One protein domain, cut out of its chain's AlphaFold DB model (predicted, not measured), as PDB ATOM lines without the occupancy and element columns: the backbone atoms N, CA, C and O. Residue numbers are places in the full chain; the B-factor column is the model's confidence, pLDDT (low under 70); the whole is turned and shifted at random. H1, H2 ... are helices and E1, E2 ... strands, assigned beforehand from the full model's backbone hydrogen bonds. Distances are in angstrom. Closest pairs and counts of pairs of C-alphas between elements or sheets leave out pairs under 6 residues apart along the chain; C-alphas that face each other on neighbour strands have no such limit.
ATOM      1  N   TYR A 298     -51.709 -35.587 -22.767       93.19
ATOM      2  CA  TYR A 298     -51.849 -36.030 -24.158       93.19
ATOM      3  C   TYR A 298     -50.777 -37.012 -24.630       93.19
ATOM      4  O   TYR A 298     -50.991 -37.694 -25.633       93.19
ATOM      5  N   LEU A 299     -49.623 -37.052 -23.965       92.88
ATOM      6  CA  LEU A 299     -48.463 -37.820 -24.403       92.88
ATOM      7  C   LEU A 299     -47.962 -38.702 -23.261       92.88
ATOM      8  O   LEU A 299     -47.588 -38.188 -22.215       92.88
ATOM      9  N   ASP A 300     -47.934 -40.007 -23.495       92.25
ATOM     10  CA  ASP A 300     -47.172 -40.961 -22.702       92.25
ATOM     11  C   ASP A 300     -45.750 -41.056 -23.270       92.25
ATOM     12  O   ASP A 300     -45.549 -41.085 -24.494       92.25
ATOM     13  N   HIS A 301     -44.756 -41.057 -22.384       92.00
ATOM     14  CA  HIS A 301     -43.357 -41.091 -22.771       92.00
ATOM     15  C   HIS A 301     -42.493 -41.909 -21.799       92.00
ATOM     16  O   HIS A 301     -42.379 -41.597 -20.613       92.00
ATOM     17  N   ASP A 302     -41.779 -42.898 -22.336       90.00
ATOM     18  CA  ASP A 302     -40.686 -43.582 -21.640       90.00
ATOM     19  C   ASP A 302     -39.398 -43.373 -22.432       90.00
ATOM     20  O   ASP A 302     -39.231 -43.862 -23.550       90.00
ATOM     21  N   LEU A 303     -38.490 -42.582 -21.867       92.38
ATOM     22  CA  LEU A 303     -37.249 -42.194 -22.531       92.38
ATOM     23  C   LEU A 303     -36.062 -43.087 -22.155       92.38
ATOM     24  O   LEU A 303     -34.947 -42.782 -22.577       92.38
ATOM     25  N   THR A 304     -36.283 -44.170 -21.404       90.69
ATOM     26  CA  THR A 304     -35.221 -45.083 -20.948       90.69
ATOM     27  C   THR A 304     -34.415 -45.637 -22.125       90.69
ATOM     28  O   THR A 304     -33.189 -45.551 -22.124       90.69
ATOM     29  N   ASP A 305     -35.103 -46.080 -23.180       90.94
ATOM     30  CA  ASP A 305     -34.487 -46.642 -24.392       90.94
ATOM     31  C   ASP A 305     -34.334 -45.605 -25.523       90.94
ATOM     32  O   ASP A 305     -34.236 -45.938 -26.712       90.94
ATOM     33  N   CYS A 306     -34.362 -44.309 -25.193       94.69
ATOM     34  CA  CYS A 306     -34.364 -43.266 -26.206       94.69
ATOM     35  C   CYS A 306     -33.021 -43.159 -26.932       94.69
ATOM     36  O   CYS A 306     -32.034 -42.652 -26.412       94.69
ATOM     37  N   ALA A 307     -33.025 -43.490 -28.223       95.44
ATOM     38  CA  ALA A 307     -31.844 -43.389 -29.077       95.44
ATOM     39  C   ALA A 307     -31.316 -41.956 -29.294       95.44
ATOM     40  O   ALA A 307     -30.302 -41.790 -29.969       95.44
ATOM     41  N   SER A 308     -32.006 -40.917 -28.801       95.69
ATOM     42  CA  SER A 308     -31.505 -39.534 -28.840       95.69
ATOM     43  C   SER A 308     -30.290 -39.330 -27.936       95.69
ATOM     44  O   SER A 308     -29.394 -38.564 -28.291       95.69
ATOM     45  N   TYR A 309     -30.240 -40.065 -26.822       94.75
ATOM     46  CA  TYR A 309     -29.143 -40.072 -25.872       94.75
ATOM     47  C   TYR A 309     -29.061 -41.437 -25.190       94.75
ATOM     48  O   TYR A 309     -29.930 -41.791 -24.399       94.75
ATOM     49  N   ALA A 310     -28.002 -42.187 -25.477       91.81
ATOM     50  CA  ALA A 310     -27.759 -43.490 -24.870       91.81
ATOM     51  C   ALA A 310     -26.261 -43.677 -24.633       91.81
ATOM     52  O   ALA A 310     -25.442 -43.258 -25.449       91.81
ATOM     53  N   HIS A 311     -25.892 -44.298 -23.509       90.00
ATOM     54  CA  HIS A 311     -24.492 -44.574 -23.151       90.00
ATOM     55  C   HIS A 311     -23.568 -43.337 -23.198       90.00
ATOM     56  O   HIS A 311     -22.401 -43.442 -23.563       90.00
ATOM     57  N   GLY A 312     -24.086 -42.149 -22.859       91.69
ATOM     58  CA  GLY A 312     -23.312 -40.902 -22.905       91.69
ATOM     59  C   GLY A 312     -23.113 -40.314 -24.307       91.69
ATOM     60  O   GLY A 312     -22.363 -39.352 -24.456       91.69
ATOM     61  N   LEU A 313     -23.771 -40.865 -25.331       93.88
ATOM     62  CA  LEU A 313     -23.641 -40.450 -26.725       93.88
ATOM     63  C   LEU A 313     -24.959 -39.869 -27.247       93.88
ATOM     64  O   LEU A 313     -26.023 -40.461 -27.071       93.88
ATOM     65  N   SER A 314     -24.877 -38.746 -27.965       95.00
ATOM     66  CA  SER A 314     -26.000 -38.210 -28.739       95.00
ATOM     67  C   SER A 314     -26.270 -39.071 -29.976       95.00
ATOM     68  O   SER A 314     -25.333 -39.531 -30.631       95.00
ATOM     69  N   GLY A 315     -27.531 -39.253 -30.353       95.44
ATOM     70  CA  GLY A 315     -27.912 -40.105 -31.482       95.44
ATOM     71  C   GLY A 315     -29.053 -39.536 -32.318       95.44
ATOM     72  O   GLY A 315     -28.893 -38.532 -33.008       95.44
ATOM     73  N   CYS A 316     -30.200 -40.211 -32.281       95.12
ATOM     74  CA  CYS A 316     -31.384 -39.933 -33.093       95.12
ATOM     75  C   CYS A 316     -31.924 -38.499 -32.926       95.12
ATOM     76  O   CYS A 316     -32.184 -38.038 -31.811       95.12
ATOM     77  N   THR A 317     -32.208 -37.837 -34.050       93.56
ATOM     78  CA  THR A 317     -32.725 -36.458 -34.116       93.56
ATOM     79  C   THR A 317     -34.118 -36.336 -34.745       93.56
ATOM     80  O   THR A 317     -34.582 -35.223 -34.969       93.56
ATOM     81  N   LEU A 318     -34.812 -37.453 -34.998       92.75
ATOM     82  CA  LEU A 318     -36.041 -37.483 -35.807       92.75
ATOM     83  C   LEU A 318     -37.202 -36.657 -35.238       92.75
ATOM     84  O   LEU A 318     -37.840 -35.914 -35.974       92.75
ATOM     85  N   CYS A 319     -37.520 -36.803 -33.947       92.62
ATOM     86  CA  CYS A 319     -38.695 -36.138 -33.383       92.62
ATOM     87  C   CYS A 319     -38.505 -34.615 -33.265       92.62
ATOM     88  O   CYS A 319     -37.476 -34.125 -32.797       92.62
ATOM     89  N   THR A 320     -39.537 -33.873 -33.650       91.50
ATOM     90  CA  THR A 320     -39.637 -32.419 -33.491       91.50
ATOM     91  C   THR A 320     -41.014 -32.065 -32.931       91.50
ATOM     92  O   THR A 320     -41.934 -32.890 -32.974       91.50
ATOM     93  N   CYS A 321     -41.161 -30.866 -32.368       91.50
ATOM     94  CA  CYS A 321     -42.427 -30.388 -31.827       91.50
ATOM     95  C   CYS A 321     -42.708 -28.949 -32.281       91.50
ATOM     96  O   CYS A 321     -42.000 -28.046 -31.834       91.50
ATOM     97  N   PRO A 322     -43.764 -28.709 -33.081       88.00
ATOM     98  CA  PRO A 322     -44.127 -27.354 -33.502       88.00
ATOM     99  C   PRO A 322     -44.589 -26.481 -32.326       88.00
ATOM    100  O   PRO A 322     -44.452 -25.270 -32.368       88.00
ATOM    101  N   ASN A 323     -45.068 -27.093 -31.238       87.31
ATOM    102  CA  ASN A 323     -45.544 -26.378 -30.048       87.31
ATOM    103  C   ASN A 323     -44.433 -26.124 -29.010       87.31
ATOM    104  O   ASN A 323     -44.709 -25.658 -27.908       87.31
ATOM    105  N   GLY A 324     -43.179 -26.489 -29.308       86.69
ATOM    106  CA  GLY A 324     -42.053 -26.313 -28.385       86.69
ATOM    107  C   GLY A 324     -42.107 -27.183 -27.121       86.69
ATOM    108  O   GLY A 324     -41.412 -26.892 -26.151       86.69
ATOM    109  N   ALA A 325     -42.915 -28.248 -27.118       92.00
ATOM    110  CA  ALA A 325     -43.022 -29.177 -25.994       92.00
ATOM    111  C   ALA A 325     -41.826 -30.132 -25.881       92.00
ATOM    112  O   ALA A 325     -41.606 -30.706 -24.824       92.00
ATOM    113  N   ILE A 326     -41.060 -30.329 -26.954       92.38
ATOM    114  CA  ILE A 326     -39.888 -31.210 -26.966       92.38
ATOM    115  C   ILE A 326     -38.647 -30.359 -27.199       92.38
ATOM    116  O   ILE A 326     -38.524 -29.735 -28.253       92.38
ATOM    117  N   THR A 327     -37.715 -30.402 -26.251       90.31
ATOM    118  CA  THR A 327     -36.413 -29.731 -26.345       90.31
ATOM    119  C   THR A 327     -35.293 -30.766 -26.289       90.31
ATOM    120  O   THR A 327     -35.376 -31.746 -25.551       90.31
ATOM    121  N   ARG A 328     -34.230 -30.553 -27.071       91.44
ATOM    122  CA  ARG A 328     -32.989 -31.340 -27.004       91.44
ATOM    123  C   ARG A 328     -31.919 -30.540 -26.282       91.44
ATOM    124  O   ARG A 328     -31.620 -29.418 -26.685       91.44
ATOM    125  N   LYS A 329     -31.318 -31.134 -25.256       90.88
ATOM    126  CA  LYS A 329     -30.109 -30.602 -24.623       90.88
ATOM    127  C   LYS A 329     -28.893 -30.729 -25.550       90.88
ATOM    128  O   LYS A 329     -28.927 -31.541 -26.478       90.88
ATOM    129  N   PRO A 330     -27.797 -29.991 -25.284       89.62
ATOM    130  CA  PRO A 330     -26.557 -30.100 -26.060       89.62
ATOM    131  C   PRO A 330     -25.969 -31.519 -26.120       89.62
ATOM    132  O   PRO A 330     -25.351 -31.893 -27.112       89.62
ATOM    133  N   ASP A 331     -26.189 -32.327 -25.080       88.88
ATOM    134  CA  ASP A 331     -25.778 -33.734 -25.021       88.88
ATOM    135  C   ASP A 331     -26.679 -34.675 -25.845       88.88
ATOM    136  O   ASP A 331     -26.335 -35.839 -26.035       88.88
ATOM    137  N   GLY A 332     -27.803 -34.186 -26.375       91.00
ATOM    138  CA  GLY A 332     -28.791 -34.944 -27.140       91.00
ATOM    139  C   GLY A 332     -29.994 -35.430 -26.328       91.00
ATOM    140  O   GLY A 332     -30.963 -35.895 -26.934       91.00
ATOM    141  N   LYS A 333     -29.981 -35.302 -24.993       93.31
ATOM    142  CA  LYS A 333     -31.075 -35.761 -24.129       93.31
ATOM    143  C   LYS A 333     -32.348 -34.955 -24.383       93.31
ATOM    144  O   LYS A 333     -32.313 -33.728 -24.487       93.31
ATOM    145  N   LEU A 334     -33.478 -35.655 -24.463       94.56
ATOM    146  CA  LEU A 334     -34.792 -35.035 -24.604       94.56
ATOM    147  C   LEU A 334     -35.349 -34.571 -23.260       94.56
ATOM    148  O   LEU A 334     -35.266 -35.282 -22.258       94.56
ATOM    149  N   GLU A 335     -35.981 -33.404 -23.281       92.00
ATOM    150  CA  GLU A 335     -36.880 -32.923 -22.239       92.00
ATOM    151  C   GLU A 335     -38.255 -32.662 -22.838       92.00
ATOM    152  O   GLU A 335     -38.376 -32.041 -23.898       92.00
ATOM    153  N   ILE A 336     -39.288 -33.139 -22.145       92.88
ATOM    154  CA  ILE A 336     -40.674 -33.028 -22.584       92.88
ATOM    155  C   ILE A 336     -41.433 -32.139 -21.608       92.88
ATOM    156  O   ILE A 336     -41.378 -32.320 -20.395       92.88
ATOM    157  N   ASP A 337     -42.132 -31.162 -22.165       92.12
ATOM    158  CA  ASP A 337     -43.112 -30.352 -21.474       92.12
ATOM    159  C   ASP A 337     -44.516 -30.866 -21.736       92.12
ATOM    160  O   ASP A 337     -45.096 -30.617 -22.793       92.12
ATOM    161  N   GLU A 338     -45.098 -31.561 -20.769       92.06
ATOM    162  CA  GLU A 338     -46.457 -32.065 -20.946       92.06
ATOM    163  C   GLU A 338     -47.472 -30.909 -21.069       92.06
ATOM    164  O   GLU A 338     -48.447 -31.011 -21.811       92.06
ATOM    165  N   ILE A 339     -47.211 -29.768 -20.414       91.44
ATOM    166  CA  ILE A 339     -48.102 -28.595 -20.417       91.44
ATOM    167  C   ILE A 339     -48.067 -27.850 -21.752       91.44
ATOM    168  O   ILE A 339     -49.113 -27.402 -22.200       91.44
ATOM    169  N   SER A 340     -46.926 -27.744 -22.434       90.75
ATOM    170  CA  SER A 340     -46.879 -27.188 -23.799       90.75
ATOM    171  C   SER A 340     -47.290 -28.193 -24.887       90.75
ATOM    172  O   SER A 340     -47.396 -27.829 -26.056       90.75
ATOM    173  N   CYS A 341     -47.493 -29.474 -24.556       92.12
ATOM    174  CA  CYS A 341     -47.909 -30.481 -25.531       92.12
ATOM    175  C   CYS A 341     -49.381 -30.290 -25.910       92.12
ATOM    176  O   CYS A 341     -50.243 -30.404 -25.055       92.12
ATOM    177  N   GLU A 342     -49.691 -30.074 -27.189       90.81
ATOM    178  CA  GLU A 342     -51.078 -29.932 -27.680       90.81
ATOM    179  C   GLU A 342     -51.668 -31.233 -28.255       90.81
ATOM    180  O   GLU A 342     -52.694 -31.223 -28.930       90.81
ATOM    181  N   GLY A 343     -50.997 -32.373 -28.057       92.19
ATOM    182  CA  GLY A 343     -51.502 -33.676 -28.510       92.19
ATOM    183  C   GLY A 343     -51.553 -33.863 -30.033       92.19
ATOM    184  O   GLY A 343     -52.299 -34.709 -30.519       92.19
ATOM    185  N   CYS A 344     -50.761 -33.112 -30.813       93.12
ATOM    186  CA  CYS A 344     -50.785 -33.195 -32.283       93.12
ATOM    187  C   CYS A 344     -50.246 -34.521 -32.856       93.12
ATOM    188  O   CYS A 344     -50.535 -34.857 -34.000       93.12
ATOM    189  N   GLY A 345     -49.446 -35.266 -32.089       94.44
ATOM    190  CA  GLY A 345     -48.961 -36.598 -32.467       94.44
ATOM    191  C   GLY A 345     -47.761 -36.654 -33.412       94.44
ATOM    192  O   GLY A 345     -47.302 -37.755 -33.690       94.44
ATOM    193  N   LEU A 346     -47.191 -35.522 -33.847       95.44
ATOM    194  CA  LEU A 346     -46.031 -35.519 -34.757       95.44
ATOM    195  C   LEU A 346     -44.846 -36.335 -34.216       95.44
ATOM    196  O   LEU A 346     -44.205 -37.105 -34.920       95.44
ATOM    197  N   CYS A 347     -44.534 -36.180 -32.933       95.31
ATOM    198  CA  CYS A 347     -43.425 -36.907 -32.329       95.31
ATOM    199  C   CYS A 347     -43.687 -38.422 -32.237       95.31
ATOM    200  O   CYS A 347     -42.753 -39.211 -32.390       95.31
ATOM    201  N   ALA A 348     -44.950 -38.816 -32.047       94.88
ATOM    202  CA  ALA A 348     -45.380 -40.208 -32.002       94.88
ATOM    203  C   ALA A 348     -45.350 -40.858 -33.393       94.88
ATOM    204  O   ALA A 348     -44.944 -42.013 -33.515       94.88
ATOM    205  N   SER A 349     -45.689 -40.110 -34.449       95.00
ATOM    206  CA  SER A 349     -45.621 -40.603 -35.829       95.00
ATOM    207  C   SER A 349     -44.189 -40.738 -36.358       95.00
ATOM    208  O   SER A 349     -43.926 -41.601 -37.192       95.00
ATOM    209  N   LEU A 350     -43.250 -39.932 -35.848       94.94
ATOM    210  CA  LEU A 350     -41.841 -39.949 -36.264       94.94
ATOM    211  C   LEU A 350     -40.966 -40.950 -35.496       94.94
ATOM    212  O   LEU A 350     -39.901 -41.321 -35.985       94.94
ATOM    213  N   CYS A 351     -41.346 -41.353 -34.280       95.12
ATOM    214  CA  CYS A 351     -40.505 -42.210 -33.442       95.12
ATOM    215  C   CYS A 351     -40.549 -43.673 -33.929       95.12
ATOM    216  O   CYS A 351     -41.565 -44.337 -33.722       95.12
ATOM    217  N   PRO A 352     -39.467 -44.247 -34.498       94.56
ATOM    218  CA  PRO A 352     -39.494 -45.632 -34.977       94.56
ATOM    219  C   PRO A 352     -39.636 -46.652 -33.837       94.56
ATOM    220  O   PRO A 352     -40.153 -47.746 -34.050       94.56
ATOM    221  N   LEU A 353     -39.202 -46.283 -32.627       93.88
ATOM    222  CA  LEU A 353     -39.301 -47.102 -31.416       93.88
ATOM    223  C   LEU A 353     -40.631 -46.909 -30.663       93.88
ATOM    224  O   LEU A 353     -40.881 -47.620 -29.696       93.88
ATOM    225  N   SER A 354     -41.464 -45.950 -31.087       94.31
ATOM    226  CA  SER A 354     -42.731 -45.574 -30.439       94.31
ATOM    227  C   SER A 354     -42.615 -45.339 -28.924       94.31
ATOM    228  O   SER A 354     -43.478 -45.754 -28.156       94.31
ATOM    229  N   LEU A 355     -41.546 -44.652 -28.503       94.31
ATOM    230  CA  LEU A 355     -41.318 -44.225 -27.113       94.31
ATOM    231  C   LEU A 355     -42.153 -43.002 -26.708       94.31
ATOM    232  O   LEU A 355     -42.213 -42.656 -25.536       94.31
ATOM    233  N   LEU A 356     -42.760 -42.336 -27.690       94.19
ATOM    234  CA  LEU A 356     -43.675 -41.213 -27.525       94.19
ATOM    235  C   LEU A 356     -45.021 -41.666 -28.083       94.19
ATOM    236  O   LEU A 356     -45.093 -42.018 -29.263       94.19
ATOM    237  N   LYS A 357     -46.065 -41.695 -27.258       93.00
ATOM    238  CA  LYS A 357     -47.378 -42.236 -27.629       93.00
ATOM    239  C   LYS A 357     -48.468 -41.251 -27.252       93.00
ATOM    240  O   LYS A 357     -48.478 -40.734 -26.142       93.00
ATOM    241  N   LEU A 358     -49.406 -40.993 -28.162       93.00
ATOM    242  CA  LEU A 358     -50.615 -40.271 -27.776       93.00
ATOM    243  C   LEU A 358     -51.457 -41.164 -26.865       93.00
ATOM    244  O   LEU A 358     -51.770 -42.290 -27.248       93.00
ATOM    245  N   THR A 359     -51.860 -40.646 -25.707       91.25
ATOM    246  CA  THR A 359     -52.669 -41.393 -24.725       91.25
ATOM    247  C   THR A 359     -54.042 -41.762 -25.288       91.25
ATOM    248  O   THR A 359     -54.545 -42.860 -25.087       91.25
TER     249      THR A 359
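Overview. This is residues 298 to 359 of the 662 residues of the protein "Iron-sulfur cluster-binding protein" of Candidatus Syntrophoarchaeum caldarius (UniProt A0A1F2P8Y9). Little regular structure: mostly loops, with two small separate strand pairs, E1 beside E4 and the hairpin E2 and E3, and a short helix, H1, near E4. Residues 302 to 325, with no named element, join the pairs. The printed part has 62 residues, 17 of them in E1, E2, E3, H1 and E4, class mixed; both sheets are antiparallel. It is compact, radius of gyration of the C-alphas 10.8 A, spanning 30 by 20 by 16 A.

Along the chain. E1, residues 299 to 301, begins at C-alpha (-48.463, -37.820, -24.403). E2 is 326 to 328, 6.9 A; E3 334 to 336; H1 346 to 350. E4, 356 to 358, 7.0 A, ends at C-alpha (-50.615, -40.271, -27.776).

Arrangement. E1 and E4 are antiparallel at 152 degrees; N 300 and O 357 are 2.8 A apart. In the hairpin E2 and E3, at 155 degrees, N 327 and O 335 are 2.9 A apart. The closest C-alphas of H1 and E4, Ala 348 and Leu 356, are 4.9 A apart. H1's O i to N i+4 pair is within hydrogen-bond range. E2 and E4 are apart.

Size, cuts and confidence. The farthest C-alphas, His 311 and Glu 342, are 30.7 A apart. The link E1 to E2 is long. The printed part has no cut; no printed residue is under 70 in pLDDT.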